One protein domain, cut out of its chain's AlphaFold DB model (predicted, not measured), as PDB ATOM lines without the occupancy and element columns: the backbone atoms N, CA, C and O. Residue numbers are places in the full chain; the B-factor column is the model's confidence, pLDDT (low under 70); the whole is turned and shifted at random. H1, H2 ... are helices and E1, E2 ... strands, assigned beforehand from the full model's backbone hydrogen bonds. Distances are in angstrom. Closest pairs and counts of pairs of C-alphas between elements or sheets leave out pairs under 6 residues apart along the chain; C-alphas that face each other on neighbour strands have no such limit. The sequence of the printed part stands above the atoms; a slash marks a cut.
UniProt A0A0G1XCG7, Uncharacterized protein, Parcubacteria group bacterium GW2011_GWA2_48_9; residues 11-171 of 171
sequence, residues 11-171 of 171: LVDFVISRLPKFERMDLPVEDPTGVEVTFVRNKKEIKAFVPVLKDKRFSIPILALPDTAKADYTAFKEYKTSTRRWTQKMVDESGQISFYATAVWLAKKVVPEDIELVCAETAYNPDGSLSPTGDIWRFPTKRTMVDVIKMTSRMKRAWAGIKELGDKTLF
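Overview. This is residues 11 to 171 of the 171 residues of an uncharacterized protein of Parcubacteria group bacterium GW2011_GWA2_48_9 (UniProt A0A0G1XCG7). Helix H3 lies near the core, over part of one face of a twisted sheet, E5 E6 E7, with the small hairpin E3 and E4 near its other end; residues 147 to 152 of the long helix H4 pack on it. The long hairpin E6 and E7 reaches out as an arm, while residues 11 to 22, with H1, and residues 161 to 171, mostly in H4, stick out. The printed part has 161 residues, of mixed class, with four named helices and seven named strands in the order H1 E1 E2 E3 E4 E5 H2 H3 E6 E7 H4. The three-stranded sheet, order E5 E6 E7, is mixed; E1 with E2 and E3 with E4 are antiparallel pairs. The whole is only just compact, close to loose, with a radius of gyration of the C-alphas of 18.1 A and spans of 55 by 43 by 34 A.

Arrangement. Start at H1, residues 11 to 18, which is not on the three-stranded sheet. E1, residues 36 to 41, and E2, residues 44 to 49, form a hairpin, with N 39 and O 46 at 2.8 A. E2 runs on into E3, residues 52 to 54, at 12 degrees; E3 and E4, residues 59 to 61, form a hairpin, with N 53 and O 60 at 2.9 A. Next come E5, residues 75 to 82, H2, residues 88 to 92, H3, residues 95 to 108, and E6, residues 114 to 124. E5, H2 H3 and E6 make a strand-helix-strand unit, two parallel neighbour strands with helices between, and its crossover is right-handed; look at N 118 and O 78, 2.8 A. E6 and E7, residues 130 to 141, form a hairpin, with N 119 and O 137 at 2.8 A; E7 bends by 76 degrees at residue 134. H2, over E7 at a height over the sheet of 8.4 A, and H3, over E5 and E6 at 10.8 A, are on the same face. H3 runs along the strands, at 22 degrees to E5 on the local plane. The closest C-alphas of E3 and H3, Leu 53 and Leu 106, are 7.0 A apart. H4, residues 145 to 169, touches H3 with residues 147 to 152 alone, about perpendicular at 76 degrees; their closest C-alphas, Thr 102 and Val 148, are 5.1 A apart. The closest C-alphas of E4 and H4, Ile 60 and Trp 159, are 7.5 A apart. In H1, H2, H3 and H4 every O i to N i+4 pair is within hydrogen-bond range.

Along the chain. Find C-alpha 11 at (467.342, 1.375, 138.345), where H1 begins. E5 measures 23.0 A from first to last C-alpha, H3 19.8 A, E6 32.4 A and E7 27.6 A. From C-alpha 145 at (436.729, 17.647, 162.688), H4 runs 36.3 A to C-alpha 169 at (469.544, 3.091, 157.621).

Size, cuts and confidence. The two C-alphas farthest apart, Lys 56 and Pro 126, are 56.5 A apart. The printed part has no cut; the links H1 to E1 and E4 to E5 are long. Look for pLDDT under 70 in residues 11 to 49 and 169 to 171.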
ATOM      1  N   LEU A  11     468.721   1.465 137.856       58.56
ATOM      2  CA  LEU A  11     467.342   1.375 138.345       58.56
ATOM      3  C   LEU A  11     467.012   2.520 139.304       58.56
ATOM      4  O   LEU A  11     465.920   3.090 139.229       58.56
ATOM      5  N   VAL A  12     467.954   2.882 140.172       52.75
ATOM      6  CA  VAL A  12     467.814   4.003 141.110       52.75
ATOM      7  C   VAL A  12     467.795   5.321 140.344       52.75
ATOM      8  O   VAL A  12     466.885   6.124 140.545       52.75
ATOM      9  N   ASP A  13     468.697   5.492 139.380       51.94
ATOM     10  CA  ASP A  13     468.748   6.683 138.531       51.94
ATOM     11  C   ASP A  13     467.473   6.814 137.670       51.94
ATOM     12  O   ASP A  13     466.922   7.910 137.517       51.94
ATOM     13  N   PHE A  14     466.906   5.698 137.190       57.53
ATOM     14  CA  PHE A  14     465.622   5.697 136.479       57.53
ATOM     15  C   PHE A  14     464.452   6.113 137.383       57.53
ATOM     16  O   PHE A  14     463.621   6.930 136.977       57.53
ATOM     17  N   VAL A  15     464.390   5.605 138.615       56.97
ATOM     18  CA  VAL A  15     463.359   5.994 139.591       56.97
ATOM     19  C   VAL A  15     463.511   7.465 139.989       56.97
ATOM     20  O   VAL A  15     462.516   8.187 139.983       56.97
ATOM     21  N   ILE A  16     464.732   7.949 140.241       52.62
ATOM     22  CA  ILE A  16     465.025   9.360 140.545       52.62
ATOM     23  C   ILE A  16     464.648  10.272 139.371       52.62
ATOM     24  O   ILE A  16     464.080  11.340 139.587       52.62
ATOM     25  N   SER A  17     464.880   9.841 138.127       53.53
ATOM     26  CA  SER A  17     464.489  10.601 136.930       53.53
ATOM     27  C   SER A  17     462.969  10.721 136.747       53.53
ATOM     28  O   SER A  17     462.490  11.665 136.113       53.53
ATOM     29  N   ARG A  18     462.210   9.758 137.291       48.31
ATOM     30  CA  ARG A  18     460.744   9.661 137.205       48.31
ATOM     31  C   ARG A  18     460.031  10.239 138.421       48.31
ATOM     32  O   ARG A  18     458.844  10.555 138.324       48.31
ATOM     33  N   LEU A  19     460.724  10.378 139.550       43.47
ATOM     34  CA  LEU A  19     460.254  11.195 140.656       43.47
ATOM     35  C   LEU A  19     460.197  12.646 140.160       43.47
ATOM     36  O   LEU A  19     461.151  13.113 139.534       43.47
ATOM     37  N   PRO A  20     459.094  13.382 140.392       37.00
ATOM     38  CA  PRO A  20     459.078  14.802 140.082       37.00
ATOM     39  C   PRO A  20     460.273  15.421 140.800       37.00
ATOM     40  O   PRO A  20     460.405  15.257 142.015       37.00
ATOM     41  N   LYS A  21     461.164  16.082 140.045       39.94
ATOM     42  CA  LYS A  21     462.231  16.888 140.637       39.94
ATOM     43  C   LYS A  21     461.534  17.792 141.639       39.94
ATOM     44  O   LYS A  21     460.768  18.663 141.230       39.94
ATOM     45  N   PHE A  22     461.739  17.546 142.929       39.44
ATOM     46  CA  PHE A  22     461.416  18.539 143.933       39.44
ATOM     47  C   PHE A  22     462.250  19.747 143.516       39.44
ATOM     48  O   PHE A  22     463.475  19.724 143.645       39.44
ATOM     49  N   GLU A  23     461.616  20.733 142.870       39.22
ATOM     50  CA  GLU A  23     462.230  22.037 142.648       39.22
ATOM     51  C   GLU A  23     462.841  22.406 143.992       39.22
ATOM     52  O   GLU A  23     462.138  22.327 145.003       39.22
ATOM     53  N   ARG A  24     464.158  22.666 144.013       37.09
ATOM     54  CA  ARG A  24     464.875  23.087 145.220       37.09
ATOM     55  C   ARG A  24     463.982  24.112 145.914       37.09
ATOM     56  O   ARG A  24     463.746  25.175 145.353       37.09
ATOM     57  N   MET A  25     463.398  23.739 147.053       38.53
ATOM     58  CA  MET A  25     462.624  24.682 147.843       38.53
ATOM     59  C   MET A  25     463.646  25.696 148.332       38.53
ATOM     60  O   MET A  25     464.513  25.350 149.135       38.53
ATOM     61  N   ASP A  26     463.617  26.890 147.745       42.12
ATOM     62  CA  ASP A  26     464.525  27.959 148.129       42.12
ATOM     63  C   ASP A  26     464.323  28.290 149.612       42.12
ATOM     64  O   ASP A  26     463.244  28.100 150.177       42.12
ATOM     65  N   LEU A  27     465.421  28.727 150.227       45.09
ATOM     66  CA  LEU A  27     465.635  28.816 151.668       45.09
ATOM     67  C   LEU A  27     464.434  29.427 152.415       45.09
ATOM     68  O   LEU A  27     463.950  30.490 152.017       45.09
ATOM     69  N   PRO A  28     463.976  28.796 153.511       46.75
ATOM     70  CA  PRO A  28     462.921  29.356 154.340       46.75
ATOM     71  C   PRO A  28     463.379  30.697 154.928       46.75
ATOM     72  O   PRO A  28     464.422  30.768 155.576       46.75
ATOM     73  N   VAL A  29     462.597  31.758 154.727       46.75
ATOM     74  CA  VAL A  29     462.737  32.999 155.503       46.75
ATOM     75  C   VAL A  29     461.792  32.883 156.697       46.75
ATOM     76  O   VAL A  29     460.571  32.863 156.521       46.75
ATOM     77  N   GLU A  30     462.359  32.703 157.893       46.03
ATOM     78  CA  GLU A  30     461.603  32.486 159.132       46.03
ATOM     79  C   GLU A  30     460.835  33.748 159.559       46.03
ATOM     80  O   GLU A  30     461.411  34.831 159.684       46.03
ATOM     81  N   ASP A  31     459.535  33.599 159.834       46.28
ATOM     82  CA  ASP A  31     458.767  34.554 160.634       46.28
ATOM     83  C   ASP A  31     459.010  34.262 162.133       46.28
ATOM     84  O   ASP A  31     458.845  33.110 162.556       46.28
ATOM     85  N   PRO A  32     459.346  35.266 162.970       37.69
ATOM     86  CA  PRO A  32     459.500  35.111 164.422       37.69
ATOM     87  C   PRO A  32     458.282  34.521 165.162       37.69
ATOM     88  O   PRO A  32     458.409  34.152 166.331       37.69
ATOM     89  N   THR A  33     457.107  34.404 164.530       45.88
ATOM     90  CA  THR A  33     455.926  33.744 165.120       45.88
ATOM     91  C   THR A  33     455.900  32.214 164.972       45.88
ATOM     92  O   THR A  33     455.133  31.550 165.674       45.88
ATOM     93  N   GLY A  34     456.724  31.633 164.087       49.34
ATOM     94  CA  GLY A  34     456.806  30.184 163.854       49.34
ATOM     95  C   GLY A  34     455.607  29.561 163.122       49.34
ATOM     96  O   GLY A  34     455.435  28.343 163.172       49.34
ATOM     97  N   VAL A  35     454.752  30.367 162.477       56.88
ATOM     98  CA  VAL A  35     453.514  29.900 161.814       56.88
ATOM     99  C   VAL A  35     453.571  30.033 160.290       56.88
ATOM    100  O   VAL A  35     452.958  29.223 159.589       56.88
ATOM    101  N   GLU A  36     454.332  30.992 159.766       59.91
ATOM    102  CA  GLU A  36     454.452  31.263 158.332       59.91
ATOM    103  C   GLU A  36     455.926  31.261 157.910       59.91
ATOM    104  O   GLU A  36     456.800  31.775 158.599       59.91
ATOM    105  N   VAL A  37     456.209  30.636 156.772       65.12
ATOM    106  CA  VAL A  37     457.532  30.604 156.153       65.12
ATOM    107  C   VAL A  37     457.374  31.116 154.736       65.12
ATOM    108  O   VAL A  37     456.505  30.653 153.992       65.12
ATOM    109  N   THR A  38     458.205  32.082 154.359       61.72
ATOM    110  CA  THR A  38     458.227  32.568 152.979       61.72
ATOM    111  C   THR A  38     459.249  31.765 152.189       61.72
ATOM    112  O   THR A  38     460.410  31.666 152.579       61.72
ATOM    113  N   PHE A  39     458.793  31.193 151.081       63.09
ATOM    114  CA  PHE A  39     459.599  30.497 150.089       63.09
ATOM    115  C   PHE A  39     459.671  31.345 148.826       63.09
ATOM    116  O   PHE A  39     458.702  32.012 148.470       63.09
ATOM    117  N   VAL A  40     460.780  31.285 148.099       58.56
ATOM    118  CA  VAL A  40     460.847  31.845 146.747       58.56
ATOM    119  C   VAL A  40     460.617  30.711 145.754       58.56
ATOM    120  O   VAL A  40     461.250  29.665 145.823       58.56
ATOM    121  N   ARG A  41     459.678  30.890 144.825       59.31
ATOM    122  CA  ARG A  41     459.449  29.960 143.715       59.31
ATOM    123  C   ARG A  41     459.285  30.751 142.433       59.31
ATOM    124  O   ARG A  41     458.432  31.632 142.352       59.31
ATOM    125  N   ASN A  42     460.101  30.461 141.421       62.59
ATOM    126  CA  ASN A  42     460.076  31.178 140.140       62.59
ATOM    127  C   ASN A  42     460.147  32.712 140.300       62.59
ATOM    128  O   ASN A  42     459.428  33.447 139.624       62.59
ATOM    129  N   LYS A  43     461.006  33.193 141.215       66.31
ATOM    130  CA  LYS A  43     461.164  34.619 141.575       66.31
ATOM    131  C   LYS A  43     459.918  35.277 142.191       66.31
ATOM    132  O   LYS A  43     459.843  36.501 142.240       66.31
ATOM    133  N   LYS A  44     458.940  34.490 142.648       58.69
ATOM    134  CA  LYS A  44     457.786  34.966 143.416       58.69
ATOM    135  C   LYS A  44     457.869  34.453 144.843       58.69
ATOM    136  O   LYS A  44     458.175  33.283 145.062       58.69
ATOM    137  N   GLU A  45     457.568  35.322 145.794       64.94
ATOM    138  CA  GLU A  45     457.419  34.939 147.192       64.94
ATOM    139  C   GLU A  45     456.100  34.189 147.386       64.94
ATOM    140  O   GLU A  45     455.029  34.641 146.975       64.94
ATOM    141  N   ILE A  46     456.192  33.023 148.009       65.50
ATOM    142  CA  ILE A  46     455.077  32.174 148.385       65.50
ATOM    143  C   ILE A  46     455.110  32.030 149.896       65.50
ATOM    144  O   ILE A  46     456.069  31.513 150.463       65.50
ATOM    145  N   LYS A  47     454.029  32.441 150.550       64.88
ATOM    146  CA  LYS A  47     453.834  32.177 151.971       64.88
ATOM    147  C   LYS A  47     453.281  30.771 152.141       64.88
ATOM    148  O   LYS A  47     452.180  30.479 151.676       64.88
ATOM    149  N   ALA A  48     454.037  29.910 152.803       65.75
ATOM    150  CA  ALA A  48     453.541  28.632 153.276       65.75
ATOM    151  C   ALA A  48     453.341  28.694 154.788       65.75
ATOM    152  O   ALA A  48     453.992  29.457 155.498       65.75
ATOM    153  N   PHE A  49     452.445  27.858 155.285       69.81
ATOM    154  CA  PHE A  49     452.239  27.690 156.713       69.81
ATOM    155  C   PHE A  49     452.971  26.431 157.158       69.81
ATOM    156  O   PHE A  49     452.893  25.388 156.499       69.81
ATOM    157  N   VAL A  50     453.678  26.535 158.285       75.94
ATOM    158  CA  VAL A  50     454.393  25.408 158.894       75.94
ATOM    159  C   VAL A  50     453.842  25.138 160.294       75.94
ATOM    160  O   VAL A  50     454.537  25.313 161.294       75.94
ATOM    161  N   PRO A  51     452.558  24.748 160.421       82.69
ATOM    162  CA  PRO A  51     452.004  24.409 161.715       82.69
ATOM    163  C   PRO A  51     452.739  23.225 162.336       82.69
ATOM    164  O   PRO A  51     453.118  22.259 161.671       82.69
ATOM    165  N   VAL A  52     452.857  23.269 163.658       86.19
ATOM    166  CA  VAL A  52     453.445  22.181 164.432       86.19
ATOM    167  C   VAL A  52     452.338  21.307 165.006       86.19
ATOM    168  O   VAL A  52     451.560  21.730 165.866       86.19
ATOM    169  N   LEU A  53     452.290  20.048 164.571       87.88
ATOM    170  CA  LEU A  53     451.480  19.030 165.223       87.88
ATOM    171  C   LEU A  53     452.214  18.541 166.473       87.88
ATOM    172  O   LEU A  53     453.213  17.825 166.389       87.88
ATOM    173  N   LYS A  54     451.700  18.922 167.642       86.50
ATOM    174  CA  LYS A  54     452.252  18.496 168.930       86.50
ATOM    175  C   LYS A  54     451.734  17.110 169.321       86.50
ATOM    176  O   LYS A  54     450.535  16.823 169.273       86.50
ATOM    177  N   ASP A  55     452.653  16.256 169.744       82.25
ATOM    178  CA  ASP A  55     452.388  15.032 170.489       82.25
ATOM    179  C   ASP A  55     453.093  15.099 171.854       82.25
ATOM    180  O   ASP A  55     453.945  15.957 172.077       82.25
ATOM    181  N   LYS A  56     452.758  14.200 172.788       80.31
ATOM    182  CA  LYS A  56     453.403  14.162 174.111       80.31
ATOM    183  C   LYS A  56     454.910  13.899 174.016       80.31
ATOM    184  O   LYS A  56     455.639  14.268 174.927       80.31
ATOM    185  N   ARG A  57     455.364  13.225 172.952       77.44
ATOM    186  CA  ARG A  57     456.755  12.759 172.801       77.44
ATOM    187  C   ARG A  57     457.565  13.506 171.746       77.44
ATOM    188  O   ARG A  57     458.783  13.385 171.720       77.44
ATOM    189  N   PHE A  58     456.911  14.211 170.830       79.62
ATOM    190  CA  PHE A  58     457.577  14.875 169.713       79.62
ATOM    191  C   PHE A  58     456.695  15.968 169.114       79.62
ATOM    192  O   PHE A  58     455.478  15.983 169.287       79.62
ATOM    193  N   SER A  59     457.332  16.855 168.360       85.12
ATOM    194  CA  SER A  59     456.672  17.843 167.515       85.12
ATOM    195  C   SER A  59     456.914  17.482 166.056       85.12
ATOM    196  O   SER A  59     458.033  17.120 165.699       85.12
ATOM    197  N   ILE A  60     455.869  17.545 165.231       86.94
ATOM    198  CA  ILE A  60     455.974  17.329 163.787       86.94
ATOM    199  C   ILE A  60     455.754  18.676 163.091       86.94
ATOM    200  O   ILE A  60     454.636  19.195 163.164       86.94
ATOM    201  N   PRO A  61     456.769  19.256 162.431       86.25
ATOM    202  CA  PRO A  61     456.551  20.386 161.539       86.25
ATOM    203  C   PRO A  61     455.814  19.898 160.286       86.25
ATOM    204  O   PRO A  61     456.203  18.906 159.669       86.25
ATOM    205  N   ILE A  62     454.726  20.573 159.924       85.06
ATOM    206  CA  ILE A  62     453.892  20.212 158.778       85.06
ATOM    207  C   ILE A  62     454.005  21.315 157.737       85.06
ATOM    208  O   ILE A  62     453.440  22.381 157.927       85.06
ATOM    209  N   LEU A  63     454.693  21.061 156.626       86.25
ATOM    210  CA  LEU A  63     454.701  21.984 155.493       86.25
ATOM    211  C   LEU A  63     453.470  21.735 154.620       86.25
ATOM    212  O   LEU A  63     453.300  20.640 154.081       86.25
ATOM    213  N   ALA A  64     452.621  22.748 154.472       85.69
ATOM    214  CA  ALA A  64     451.432  22.671 153.638       85.69
ATOM    215  C   ALA A  64     451.295  23.916 152.758       85.69
ATOM    216  O   ALA A  64     451.407  25.050 153.221       85.69
ATOM    217  N   LEU A  65     451.035  23.671 151.474       85.50
ATOM    218  CA  LEU A  65     450.853  24.697 150.462       85.50
ATOM    219  C   LEU A  65     449.739  24.253 149.498       85.50
ATOM    220  O   LEU A  65     450.013  23.467 148.592       85.50
ATOM    221  N   PRO A  66     448.486  24.681 149.726       87.88
ATOM    222  CA  PRO A  66     447.411  24.549 148.751       87.88
ATOM    223  C   PRO A  66     447.726  25.402 147.519       87.88
ATOM    224  O   PRO A  66     448.313  26.476 147.666       87.88
ATOM    225  N   ASP A  67     447.294  24.976 146.332       87.81
ATOM    226  CA  ASP A  67     447.555  25.728 145.096       87.81
ATOM    227  C   ASP A  67     446.982  27.151 145.150       87.81
ATOM    228  O   ASP A  67     447.619  28.113 144.723       87.81
ATOM    229  N   THR A  68     445.771  27.288 145.700       88.19
ATOM    230  CA  THR A  68     445.157  28.585 146.007       88.19
ATOM    231  C   THR A  68     444.353  28.501 147.294       88.19
ATOM    232  O   THR A  68     443.678  27.503 147.541       88.19
ATOM    233  N   ALA A  69     444.374  29.560 148.098       88.62
ATOM    234  CA  ALA A  69     443.571  29.675 149.309       88.62
ATOM    235  C   ALA A  69     443.103  31.121 149.506       88.62
ATOM    236  O   ALA A  69     443.775  32.062 149.076       88.62
ATOM    237  N   LYS A  70     441.958  31.307 150.171       86.75
ATOM    238  CA  LYS A  70     441.587  32.621 150.713       86.75
ATOM    239  C   LYS A  70     442.591  33.036 151.790       86.75
ATOM    240  O   LYS A  70     443.153  32.186 152.473       86.75
ATOM    241  N   ALA A  71     442.758  34.343 151.986       83.81
ATOM    242  CA  ALA A  71     443.671  34.890 152.994       83.81
ATOM    243  C   ALA A  71     443.336  34.436 154.431       83.81
ATOM    244  O   ALA A  71     444.230  34.287 155.260       83.81
ATOM    245  N   ASP A  72     442.056  34.184 154.716       83.06
ATOM    246  CA  ASP A  72     441.565  33.668 156.000       83.06
ATOM    247  C   ASP A  72     441.546  32.128 156.081       83.06
ATOM    248  O   ASP A  72     441.167  31.567 157.108       83.06
ATOM    249  N   TYR A  73     441.955  31.441 155.009       87.56
ATOM    250  CA  TYR A  73     441.951  29.985 154.855       87.56
ATOM    251  C   TYR A  73     440.587  29.298 155.053       87.56
ATOM    252  O   TYR A  73     440.525  28.082 155.225       87.56
ATOM    253  N   THR A  74     439.479  30.037 154.959       91.44
ATOM    254  CA  THR A  74     438.124  29.453 155.010       91.44
ATOM    255  C   THR A  74     437.781  28.644 153.756       91.44
ATOM    256  O   THR A  74     436.886  27.796 153.790       91.44
ATOM    257  N   ALA A  75     438.518  28.879 152.664       93.56
ATOM    258  CA  ALA A  75     438.372  28.187 151.393       93.56
ATOM    259  C   ALA A  75     439.721  27.955 150.703       93.56
ATOM    260  O   ALA A  75     440.624  28.795 150.801       93.56
ATOM    261  N   PHE A  76     439.839  26.856 149.956       94.56
ATOM    262  CA  PHE A  76     440.985  26.595 149.082       94.56
ATOM    263  C   PHE A  76     440.593  25.761 147.859       94.56
ATOM    264  O   PHE A  76     439.597  25.034 147.884       94.56
ATOM    265  N   LYS A  77     441.392  25.854 146.789       94.75
ATOM    266  CA  LYS A  77     441.247  25.003 145.601       94.75
ATOM    267  C   LYS A  77     442.514  24.221 145.323       94.75
ATOM    268  O   LYS A  77     443.614  24.752 145.469       94.75
ATOM    269  N   GLU A  78     442.318  22.983 144.890       94.06
ATOM    270  CA  GLU A  78     443.361  22.092 144.392       94.06
ATOM    271  C   GLU A  78     443.180  21.912 142.888       94.06
ATOM    272  O   GLU A  78     442.102  21.511 142.437       94.06
ATOM    273  N   TYR A  79     444.227  22.167 142.112       94.75
ATOM    274  CA  TYR A  79     444.206  22.004 140.668       94.75
ATOM    275  C   TYR A  79     444.936  20.732 140.263       94.75
ATOM    276  O   TYR A  79     446.040  20.436 140.715       94.75
ATOM    277  N   LYS A  80     444.325  19.967 139.363       91.75
ATOM    278  CA  LYS A  80     444.932  18.777 138.766       91.75
ATOM    279  C   LYS A  80     444.764  18.789 137.255       91.75
ATOM    280  O   LYS A  80     443.839  19.385 136.711       91.75
ATOM    281  N   THR A  81     445.645  18.062 136.591       92.31
ATOM    282  CA  THR A  81     445.490  17.646 135.198       92.31
ATOM    283  C   THR A  81     445.507  16.127 135.165       92.31
ATOM    284  O   THR A  81     446.350  15.517 135.831       92.31
ATOM    285  N   SER A  82     444.589  15.488 134.445       91.44
ATOM    286  CA  SER A  82     444.584  14.025 134.384       91.44
ATOM    287  C   SER A  82     443.924  13.468 133.133       91.44
ATOM    288  O   SER A  82     442.894  13.963 132.692       91.44
ATOM    289  N   THR A  83     444.494  12.376 132.623       89.44
ATOM    290  CA  THR A  83     443.853  11.468 131.658       89.44
ATOM    291  C   THR A  83     442.863  10.524 132.321       89.44
ATOM    292  O   THR A  83     441.983   9.967 131.671       89.44
ATOM    293  N   ARG A  84     443.001  10.316 133.635       90.19
ATOM    294  CA  ARG A  84     442.088   9.491 134.408       90.19
ATOM    295  C   ARG A  84     440.951  10.356 134.919       90.19
ATOM    296  O   ARG A  84     441.167  11.342 135.624       90.19
ATOM    297  N   ARG A  85     439.727   9.896 134.671       87.06
ATOM    298  CA  ARG A  85     438.538  10.527 135.228       87.06
ATOM    299  C   ARG A  85     438.547  10.483 136.755       87.06
ATOM    300  O   ARG A  85     438.551   9.409 137.362       87.06
ATOM    301  N   TRP A  86     438.532  11.665 137.361       92.12
ATOM    302  CA  TRP A  86     438.306  11.819 138.792       92.12
ATOM    303  C   TRP A  86     436.836  11.578 139.127       92.12
ATOM    304  O   TRP A  86     435.936  11.822 138.324       92.12
ATOM    305  N   THR A  87     436.596  11.086 140.335       95.88
ATOM    306  CA  THR A  87     435.250  10.892 140.877       95.88
ATOM    307  C   THR A  87     435.137  11.627 142.200       95.88
ATOM    308  O   THR A  87     436.138  11.784 142.899       95.88
ATOM    309  N   GLN A  88     433.919  12.017 142.577       97.75
ATOM    310  CA  GLN A  88     433.665  12.684 143.855       97.75
ATOM    311  C   GLN A  88     434.236  11.883 145.037       97.75
ATOM    312  O   GLN A  88     434.930  12.439 145.879       97.75
ATOM    313  N   LYS A  89     434.071  10.553 145.023       97.38
ATOM    314  CA  LYS A  89     434.631   9.656 146.042       97.38
ATOM    315  C   LYS A  89     436.154   9.785 146.177       97.38
ATOM    316  O   LYS A  89     436.657   9.867 147.290       97.38
ATOM    317  N   MET A  90     436.893   9.844 145.065       96.81
ATOM    318  CA  MET A  90     438.355  10.021 145.100       96.81
ATOM    319  C   MET A  90     438.762  11.367 145.713       96.81
ATOM    320  O   MET A  90     439.791  11.454 146.381       96.81
ATOM    321  N   VAL A  91     437.966  12.414 145.487       96.62
ATOM    322  CA  VAL A  91     438.191  13.747 146.063       96.62
ATOM    323  C   VAL A  91     437.866  13.750 147.558       96.62
ATOM    324  O   VAL A  91     438.665  14.225 148.369       96.62
ATOM    325  N   ASP A  92     436.752  13.140 147.955       97.00
ATOM    326  CA  ASP A  92     436.335  13.020 149.355       97.00
ATOM    327  C   ASP A  92     437.303  12.157 150.182       97.00
ATOM    328  O   ASP A  92     437.565  12.448 151.346       97.00
ATOM    329  N   GLU A  93     437.922  11.152 149.565       95.75
ATOM    330  CA  GLU A  93     438.928  10.289 150.197       95.75
ATOM    331  C   GLU A  93     440.367  10.820 150.042       95.75
ATOM    332  O   GLU A  93     441.318  10.224 150.559       95.75
ATOM    333  N   SER A  94     440.557  11.957 149.359       96.75
ATOM    334  CA  SER A  94     441.882  12.514 149.086       96.75
ATOM    335  C   SER A  94     442.626  12.850 150.377       96.75
ATOM    336  O   SER A  94     442.261  13.759 151.133       96.75
ATOM    337  N   GLY A  95     443.731  12.132 150.596       96.06
ATOM    338  CA  GLY A  95     444.641  12.373 151.710       96.06
ATOM    339  C   GLY A  95     445.327  13.735 151.628       96.06
ATOM    340  O   GLY A  95     445.549  14.339 152.669       96.06
ATOM    341  N   GLN A  96     445.608  14.237 150.421       94.44
ATOM    342  CA  GLN A  96     446.226  15.552 150.211       94.44
ATOM    343  C   GLN A  96     445.284  16.677 150.671       94.44
ATOM    344  O   GLN A  96     445.677  17.530 151.460       94.44
ATOM    345  N   ILE A  97     444.008  16.618 150.275       96.69
ATOM    346  CA  ILE A  97     442.990  17.597 150.687       96.69
ATOM    347  C   ILE A  97     442.788  17.564 152.208       96.69
ATOM    348  O   ILE A  97     442.783  18.606 152.865       96.69
ATOM    349  N   SER A  98     442.683  16.366 152.790       97.69
ATOM    350  CA  SER A  98     442.584  16.204 154.247       97.69
ATOM    351  C   SER A  98     443.828  16.721 154.979       97.69
ATOM    352  O   SER A  98     443.712  17.266 156.076       97.69
ATOM    353  N   PHE A  99     445.014  16.568 154.384       96.25
ATOM    354  CA  PHE A  99     446.279  17.055 154.929       96.25
ATOM    355  C   PHE A  99     446.305  18.586 154.967       96.25
ATOM    356  O   PHE A  99     446.576  19.153 156.024       96.25
ATOM    357  N   TYR A 100     445.926  19.251 153.871       95.19
ATOM    358  CA  TYR A 100     445.826  20.711 153.827       95.19
ATOM    359  C   TYR A 100     444.783  21.256 154.804       95.19
ATOM    360  O   TYR A 100     445.108  22.139 155.594       95.19
ATOM    361  N   ALA A 101     443.575  20.683 154.843       96.19
ATOM    362  CA  ALA A 101     442.548  21.089 155.806       96.19
ATOM    363  C   ALA A 101     443.018  20.932 157.266       96.19
ATOM    364  O   ALA A 101     442.765  21.794 158.107       96.19
ATOM    365  N   THR A 102     443.758  19.860 157.566       96.12
ATOM    366  CA  THR A 102     444.345  19.631 158.897       96.12
ATOM    367  C   THR A 102     445.408  20.669 159.235       96.12
ATOM    368  O   THR A 102     445.437  21.171 160.356       96.12
ATOM    369  N   ALA A 103     446.276  21.008 158.284       93.06
ATOM    370  CA  ALA A 103     447.304  22.016 158.487       93.06
ATOM    371  C   ALA A 103     446.692  23.418 158.690       93.06
ATOM    372  O   ALA A 103     447.088  24.119 159.622       93.06
ATOM    373  N   VAL A 104     445.647  23.778 157.934       92.00
ATOM    374  CA  VAL A 104     444.867  25.006 158.181       92.00
ATOM    375  C   VAL A 104     444.291  25.011 159.597       92.00
ATOM    376  O   VAL A 104     444.479  25.982 160.333       92.00
ATOM    377  N   TRP A 105     443.658  23.915 160.027       94.12
ATOM    378  CA  TRP A 105     443.117  23.824 161.381       94.12
ATOM    379  C   TRP A 105     444.202  23.961 162.453       94.12
ATOM    380  O   TRP A 105     444.008  24.659 163.445       94.12
ATOM    381  N   LEU A 106     445.373  23.348 162.269       91.50
ATOM    382  CA  LEU A 106     446.470  23.483 163.225       91.50
ATOM    383  C   LEU A 106     446.938  24.939 163.356       91.50
ATOM    384  O   LEU A 106     447.153  25.377 164.490       91.50
ATOM    385  N   ALA A 107     447.035  25.668 162.238       85.19
ATOM    386  CA  ALA A 107     447.525  27.044 162.178       85.19
ATOM    387  C   ALA A 107     446.493  28.087 162.640       85.19
ATOM    388  O   ALA A 107     446.819  28.966 163.433       85.19
ATOM    389  N   LYS A 108     445.250  28.001 162.153       86.38
ATOM    390  CA  LYS A 108     444.228  29.053 162.307       86.38
ATOM    391  C   LYS A 108     443.026  28.625 163.160       86.38
ATOM    392  O   LYS A 108     442.153  29.438 163.428       86.38
ATOM    393  N   LYS A 109     442.971  27.358 163.601       89.88
ATOM    394  CA  LYS A 109     441.857  26.760 164.375       89.88
ATOM    395  C   LYS A 109     440.503  26.762 163.659       89.88
ATOM    396  O   LYS A 109     439.477  26.542 164.295       89.88
ATOM    397  N   VAL A 110     440.516  26.904 162.336       90.94
ATOM    398  CA  VAL A 110     439.340  26.841 161.458       90.94
ATOM    399  C   VAL A 110     439.446  25.609 160.563       90.94
ATOM    400  O   VAL A 110     440.534  25.265 160.105       90.94
ATOM    401  N   VAL A 111     438.325  24.926 160.328       95.88
ATOM    402  CA  VAL A 111     438.233  23.891 159.289       95.88
ATOM    403  C   VAL A 111     437.665  24.555 158.032       95.88
ATOM    404  O   VAL A 111     436.593  25.147 158.135       95.88
ATOM    405  N   PRO A 112     438.345  24.497 156.871       95.12
ATOM    406  CA  PRO A 112     437.820  25.088 155.642       95.12
ATOM    407  C   PRO A 112     436.476  24.462 155.248       95.12
ATOM    408  O   PRO A 112     436.343  23.235 155.232       95.12
ATOM    409  N   GLU A 113     435.494  25.296 154.912       93.94
ATOM    410  CA  GLU A 113     434.129  24.855 154.584       93.94
ATOM    411  C   GLU A 113     433.869  24.780 153.074       93.94
ATOM    412  O   GLU A 113     432.986  24.037 152.635       93.94
ATOM    413  N   ASP A 114     434.650  25.529 152.294       96.69
ATOM    414  CA  ASP A 114     434.561  25.627 150.837       96.69
ATOM    415  C   ASP A 114     435.859  25.104 150.206       96.69
ATOM    416  O   ASP A 114     436.870  25.803 150.105       96.69
ATOM    417  N   ILE A 115     435.849  23.822 149.852       98.00
ATOM    418  CA  ILE A 115     436.990  23.136 149.249       98.00
ATOM    419  C   ILE A 115     436.560  22.620 147.879       98.00
ATOM    420  O   ILE A 115     435.556  21.922 147.766       98.00
ATOM    421  N   GLU A 116     437.335  22.910 146.838       97.81
ATOM    422  CA  GLU A 116     437.058  22.438 145.475       97.81
ATOM    423  C   GLU A 116     438.312  21.797 144.872       97.81
ATOM    424  O   GLU A 116     439.388  22.398 144.871       97.81
ATOM    425  N   LEU A 117     438.175  20.591 144.315       97.38
ATOM    426  CA  LEU A 117     439.159  20.066 143.371       97.38
ATOM    427  C   LEU A 117     438.713  20.399 141.950       97.38
ATOM    428  O   LEU A 117     437.604  20.051 141.542       97.38
ATOM    429  N   VAL A 118     439.593  21.047 141.194       95.19
ATOM    430  CA  VAL A 118     439.394  21.391 139.786       95.19
ATOM    431  C   VAL A 118     440.372  20.571 138.955       95.19
ATOM    432  O   VAL A 118     441.582  20.767 139.033       95.19
ATOM    433  N   CYS A 119     439.860  19.642 138.154       93.19
ATOM    434  CA  CYS A 119     440.672  18.812 137.273       93.19
ATOM    435  C   CYS A 119     440.436  19.211 135.817       93.19
ATOM    436  O   CYS A 119     439.326  19.044 135.319       93.19
ATOM    437  N   ALA A 120     441.471  19.694 135.134       93.50
ATOM    438  CA  ALA A 120     441.459  19.794 133.679       93.50
ATOM    439  C   ALA A 120     441.723  18.403 133.087       93.50
ATOM    440  O   ALA A 120     442.713  17.748 133.431       93.50
ATOM    441  N   GLU A 121     440.821  17.927 132.238       91.62
ATOM    442  CA  GLU A 121     441.015  16.657 131.552       91.62
ATOM    443  C   GLU A 121     442.092  16.811 130.477       91.62
ATOM    444  O   GLU A 121     442.191  17.823 129.780       91.62
ATOM    445  N   THR A 122     442.933  15.791 130.364       92.94
ATOM    446  CA  THR A 122     443.971  15.707 129.340       92.94
ATOM    447  C   THR A 122     443.824  14.412 128.565       92.94
ATOM    448  O   THR A 122     443.474  13.396 129.155       92.94
ATOM    449  N   ALA A 123     444.161  14.404 127.283       91.12
ATOM    450  CA  ALA A 123     444.193  13.200 126.463       91.12
ATOM    451  C   ALA A 123     445.525  13.081 125.724       91.12
ATOM    452  O   ALA A 123     446.221  14.073 125.486       91.12
ATOM    453  N   TYR A 124     445.876  11.842 125.380       92.38
ATOM    454  CA  TYR A 124     446.990  11.574 124.482       92.38
ATOM    455  C   TYR A 124     446.551  11.817 123.041       92.38
ATOM    456  O   TYR A 124     445.543  11.276 122.588       92.38
ATOM    457  N   ASN A 125     447.334  12.613 122.330       91.12
ATOM    458  CA  ASN A 125     447.213  12.817 120.897       91.12
ATOM    459  C   ASN A 125     447.801  11.618 120.129       91.12
ATOM    460  O   ASN A 125     448.552  10.824 120.704       91.12
ATOM    461  N   PRO A 126     447.521  11.482 118.817       93.88
ATOM    462  CA  PRO A 126     448.086  10.409 117.991       93.88
ATOM    463  C   PRO A 126     449.622  10.370 117.956       93.88
ATOM    464  O   PRO A 126     450.201   9.309 117.750       93.88
ATOM    465  N   ASP A 127     450.282  11.509 118.177       91.56
ATOM    466  CA  ASP A 127     451.742  11.628 118.275       91.56
ATOM    467  C   ASP A 127     452.296  11.252 119.667       91.56
ATOM    468  O   ASP A 127     453.496  11.362 119.916       91.56
ATOM    469  N   GLY A 128     451.430  10.818 120.587       89.12
ATOM    470  CA  GLY A 128     451.774  10.474 121.965       89.12
ATOM    471  C   GLY A 128     451.932  11.677 122.899       89.12
ATOM    472  O   GLY A 128     452.189  11.481 124.089       89.12
ATOM    473  N   SER A 129     451.764  12.912 122.414       90.69
ATOM    474  CA  SER A 129     451.793  14.106 123.261       90.69
ATOM    475  C   SER A 129     450.549  14.189 124.150       90.69
ATOM    476  O   SER A 129     449.469  13.729 123.781       90.69
ATOM    477  N   LEU A 130     450.694  14.768 125.344       90.00
ATOM    478  CA  LEU A 130     449.580  14.999 126.263       90.00
ATOM    479  C   LEU A 130     449.068  16.431 126.100       90.00
ATOM    480  O   LEU A 130     449.849  17.376 126.222       90.00
ATOM    481  N   SER A 131     447.765  16.602 125.879       87.06
ATOM    482  CA  SER A 131     447.151  17.928 125.761       87.06
ATOM    483  C   SER A 131     445.812  18.024 126.499       87.06
ATOM    484  O   SER A 131     445.146  17.001 126.675       87.06
ATOM    485  N   PRO A 132     445.410  19.216 126.986       92.44
ATOM    486  CA  PRO A 132     444.084  19.419 127.565       92.44
ATOM    487  C   PRO A 132     442.982  19.150 126.540       92.44
ATOM    488  O   PRO A 132     443.075  19.619 125.408       92.44
ATOM    489  N   THR A 133     441.915  18.459 126.941       91.69
ATOM    490  CA  THR A 133     440.753  18.221 126.063       91.69
ATOM    491  C   THR A 133     439.841  19.444 125.952       91.69
ATOM    492  O   THR A 133     439.044  19.542 125.025       91.69
ATOM    493  N   GLY A 134     439.975  20.387 126.889       89.25
ATOM    494  CA  GLY A 134     439.063  21.518 127.073       89.25
ATOM    495  C   GLY A 134     438.028  21.275 128.174       89.25
ATOM    496  O   GLY A 134     437.453  22.238 128.680       89.25
ATOM    497  N   ASP A 135     437.855  20.026 128.609       90.38
ATOM    498  CA  ASP A 135     436.933  19.683 129.684       90.38
ATOM    499  C   ASP A 135     437.538  19.944 131.068       90.38
ATOM    500  O   ASP A 135     438.721  19.714 131.340       90.38
ATOM    501  N   ILE A 136     436.691  20.438 131.971       94.44
ATOM    502  CA  ILE A 136     437.047  20.721 133.360       94.44
ATOM    503  C   ILE A 136     436.019  20.068 134.272       94.44
ATOM    504  O   ILE A 136     434.822  20.350 134.196       94.44
ATOM    505  N   TRP A 137     436.497  19.253 135.205       90.88
ATOM    506  CA  TRP A 137     435.676  18.668 136.255       90.88
ATOM    507  C   TRP A 137     435.908  19.376 137.577       90.88
ATOM    508  O   TRP A 137     437.044  19.594 138.000       90.88
ATOM    509  N   ARG A 138     434.808  19.723 138.238       96.56
ATOM    510  CA  ARG A 138     434.793  20.445 139.506       96.56
ATOM    511  C   ARG A 138     434.127  19.583 140.556       96.56
ATOM    512  O   ARG A 138     433.009  19.118 140.354       96.56
ATOM    513  N   PHE A 139     434.819  19.392 141.667       97.88
ATOM    514  CA  PHE A 139     434.369  18.549 142.761       97.88
ATOM    515  C   PHE A 139     434.423  19.348 144.060       97.88
ATOM    516  O   PHE A 139     435.478  19.403 144.706       97.88
ATOM    517  N   PRO A 140     433.311  19.990 144.451       98.12
ATOM    518  CA  PRO A 140     433.164  20.519 145.794       98.12
ATOM    519  C   PRO A 140     433.293  19.377 146.802       98.12
ATOM    520  O   PRO A 140     432.727  18.303 146.616       98.12
ATOM    521  N   THR A 141     434.035  19.586 147.876       98.12
ATOM    522  CA  THR A 141     434.211  18.617 148.956       98.12
ATOM    523  C   THR A 141     434.251  19.348 150.291       98.12
ATOM    524  O   THR A 141     434.345  20.572 150.357       98.12
ATOM    525  N   LYS A 142     434.144  18.596 151.384       97.25
ATOM    526  CA  LYS A 142     434.175  19.132 152.745       97.25
ATOM    527  C   LYS A 142     435.030  18.254 153.633       97.25
ATOM    528  O   LYS A 142     435.197  17.060 153.380       97.25
ATOM    529  N   ARG A 143     435.559  18.847 154.699       97.44
ATOM    530  CA  ARG A 143     436.207  18.119 155.788       97.44
ATOM    531  C   ARG A 143     435.561  18.493 157.105       97.44
ATOM    532  O   ARG A 143     435.150  19.626 157.320       97.44
ATOM    533  N   THR A 144     435.459  17.505 157.973       96.81
ATOM    534  CA  THR A 144     434.929  17.634 159.325       96.81
ATOM    535  C   THR A 144     436.063  17.549 160.340       96.81
ATOM    536  O   THR A 144     437.180  17.126 160.028       96.81
ATOM    537  N   MET A 145     435.770  17.865 161.602       97.00
ATOM    538  CA  MET A 145     436.729  17.647 162.688       97.00
ATOM    539  C   MET A 145     437.147  16.172 162.812       97.00
ATOM    540  O   MET A 145     438.288  15.872 163.160       97.00
ATOM    541  N   VAL A 146     436.252  15.236 162.479       97.19
ATOM    542  CA  VAL A 146     436.568  13.801 162.470       97.19
ATOM    543  C   VAL A 146     437.667  13.497 161.452       97.19
ATOM    544  O   VAL A 146     438.574  12.718 161.746       97.19
ATOM    545  N   ASP A 147     437.640  14.136 160.282       97.50
ATOM    546  CA  ASP A 147     438.669  13.960 159.253       97.50
ATOM    547  C   ASP A 147     440.016  14.530 159.698       97.50
ATOM    548  O   ASP A 147     441.052  13.895 159.494       97.50
ATOM    549  N   VAL A 148     440.001  15.673 160.389       96.94
ATOM    550  CA  VAL A 148     441.193  16.282 161.001       96.94
ATOM    551  C   VAL A 148     441.799  15.352 162.059       96.94
ATOM    552  O   VAL A 148     443.003  15.084 162.048       96.94
ATOM    553  N   ILE A 149     440.985  14.777 162.948       96.81
ATOM    554  CA  ILE A 149     441.447  13.825 163.974       96.81
ATOM    555  C   ILE A 149     442.026  12.554 163.330       96.81
ATOM    556  O   ILE A 149     443.092  12.068 163.726       96.81
ATOM    557  N   LYS A 150     441.369  12.019 162.294       97.44
ATOM    558  CA  LYS A 150     441.883  10.864 161.540       97.44
ATOM    559  C   LYS A 150     443.211  11.190 160.858       97.44
ATOM    560  O   LYS A 150     444.140  10.379 160.902       97.44
ATOM    561  N   MET A 151     443.323  12.372 160.257       97.44
ATOM    562  CA  MET A 151     444.526  12.792 159.548       97.44
ATOM    563  C   MET A 151     445.698  13.048 160.499       97.44
ATOM    564  O   MET A 151     446.782  12.520 160.267       97.44
ATOM    565  N   THR A 152     445.490  13.752 161.614       95.81
ATOM    566  CA  THR A 152     446.535  13.930 162.641       95.81
ATOM    567  C   THR A 152     447.043  12.583 163.165       95.81
ATOM    568  O   THR A 152     448.250  12.383 163.306       95.81
ATOM    569  N   SER A 153     446.149  11.613 163.366       95.62
ATOM    570  CA  SER A 153     446.521  10.249 163.766       95.62
ATOM    571  C   SER A 153     447.337   9.522 162.687       95.62
ATOM    572  O   SER A 153     448.287   8.801 162.996       95.62
ATOM    573  N   ARG A 154     447.007   9.712 161.401       95.88
ATOM    574  CA  ARG A 154     447.792   9.194 160.266       95.88
ATOM    575  C   ARG A 154     449.178   9.843 160.191       95.88
ATOM    576  O   ARG A 154     450.152   9.114 160.034       95.88
ATOM    577  N   MET A 155     449.275  11.164 160.353       94.50
ATOM    578  CA  MET A 155     450.539  11.913 160.347       94.50
ATOM    579  C   MET A 155     451.485  11.436 161.456       94.50
ATOM    580  O   MET A 155     452.651  11.167 161.192       94.50
ATOM    581  N   LYS A 156     450.978  11.251 162.684       93.62
ATOM    582  CA  LYS A 156     451.774  10.735 163.813       93.62
ATOM    583  C   LYS A 156     452.341   9.343 163.544       93.62
ATOM    584  O   LYS A 156     453.511   9.100 163.824       93.62
ATOM    585  N   ARG A 157     451.530   8.443 162.975       92.88
ATOM    586  CA  ARG A 157     451.986   7.097 162.589       92.88
ATOM    587  C   ARG A 157     453.040   7.145 161.484       92.88
ATOM    588  O   ARG A 157     454.046   6.458 161.596       92.88
ATOM    589  N   ALA A 158     452.833   7.975 160.461       92.50
ATOM    590  CA  ALA A 158     453.805   8.152 159.385       92.50
ATOM    591  C   ALA A 158     455.147   8.679 159.919       92.50
ATOM    592  O   ALA A 158     456.191   8.136 159.584       92.50
ATOM    593  N   TRP A 159     455.117   9.671 160.811       90.88
ATOM    594  CA  TRP A 159     456.319  10.218 161.440       90.88
ATOM    595  C   TRP A 159     457.084   9.187 162.274       90.88
ATOM    596  O   TRP A 159     458.305   9.110 162.184       90.88
ATOM    597  N   ALA A 160     456.374   8.365 163.053       88.38
ATOM    598  CA  ALA A 160     456.995   7.271 163.795       88.38
ATOM    599  C   ALA A 160     457.679   6.260 162.855       88.38
ATOM    600  O   ALA A 160     458.815   5.877 163.110       88.38
ATOM    601  N   GLY A 161     457.028   5.898 161.742       88.00
ATOM    602  CA  GLY A 161     457.611   5.001 160.739       88.00
ATOM    603  C   GLY A 161     458.832   5.591 160.025       88.00
ATOM    604  O   GLY A 161     459.805   4.880 159.797       88.00
ATOM    605  N   ILE A 162     458.823   6.894 159.719       87.00
ATOM    606  CA  ILE A 162     459.981   7.592 159.131       87.00
ATOM    607  C   ILE A 162     461.174   7.564 160.092       87.00
ATOM    608  O   ILE A 162     462.290   7.292 159.658       87.00
ATOM    609  N   LYS A 163     460.946   7.809 161.389       84.25
ATOM    610  CA  LYS A 163     462.006   7.731 162.404       84.25
ATOM    611  C   LYS A 163     462.615   6.337 162.488       84.25
ATOM    612  O   LYS A 163     463.827   6.210 162.427       84.25
ATOM    613  N   GLU A 164     461.776   5.306 162.545       85.50
ATOM    614  CA  GLU A 164     462.247   3.920 162.599       85.50
ATOM    615  C   GLU A 164     463.088   3.542 161.370       85.50
ATOM    616  O   GLU A 164     464.100   2.857 161.500       85.50
ATOM    617  N   LEU A 165     462.695   3.996 160.174       82.19
ATOM    618  CA  LEU A 165     463.474   3.785 158.953       82.19
ATOM    619  C   LEU A 165     464.814   4.524 158.987       82.19
ATOM    620  O   LEU A 165     465.827   3.930 158.625       82.19
ATOM    621  N   GLY A 166     464.822   5.784 159.430       76.12
ATOM    622  CA  GLY A 166     466.045   6.579 159.569       76.12
ATOM    623  C   GLY A 166     467.034   5.947 160.547       76.12
ATOM    624  O   GLY A 166     468.208   5.802 160.223       76.12
ATOM    625  N   ASP A 167     466.543   5.468 161.691       75.69
ATOM    626  CA  ASP A 167     467.370   4.792 162.692       75.69
ATOM    627  C   ASP A 167     467.952   3.469 162.161       75.69
ATOM    628  O   ASP A 167     469.053   3.089 162.540       75.69
ATOM    629  N   LYS A 168     467.247   2.771 161.257       71.81
ATOM    630  CA  LYS A 168     467.702   1.511 160.637       71.81
ATOM    631  C   LYS A 168     468.675   1.687 159.470       71.81
ATOM    632  O   LYS A 168     469.385   0.743 159.162       71.81
ATOM    633  N   THR A 169     468.671   2.833 158.788       58.22
ATOM    634  CA  THR A 169     469.544   3.091 157.621       58.22
ATOM    635  C   THR A 169     470.878   3.737 157.991       58.22
ATOM    636  O   THR A 169     471.757   3.847 157.142       58.22
ATOM    637  N   LEU A 170     471.040   4.151 159.249       51.72
ATOM    638  CA  LEU A 170     472.275   4.727 159.788       51.72
ATOM    639  C   LEU A 170     473.225   3.682 160.415       51.72
ATOM    640  O   LEU A 170     474.215   4.078 161.032       51.72
ATOM    641  N   PHE A 171     472.951   2.381 160.243       40.78
ATOM    642  CA  PHE A 171     473.809   1.264 160.662       40.78
ATOM    643  C   PHE A 171     474.041   0.274 159.524       40.78
ATOM    644  O   PHE A 171     473.054  -0.074 158.837       40.78
TER     645      PHE A 171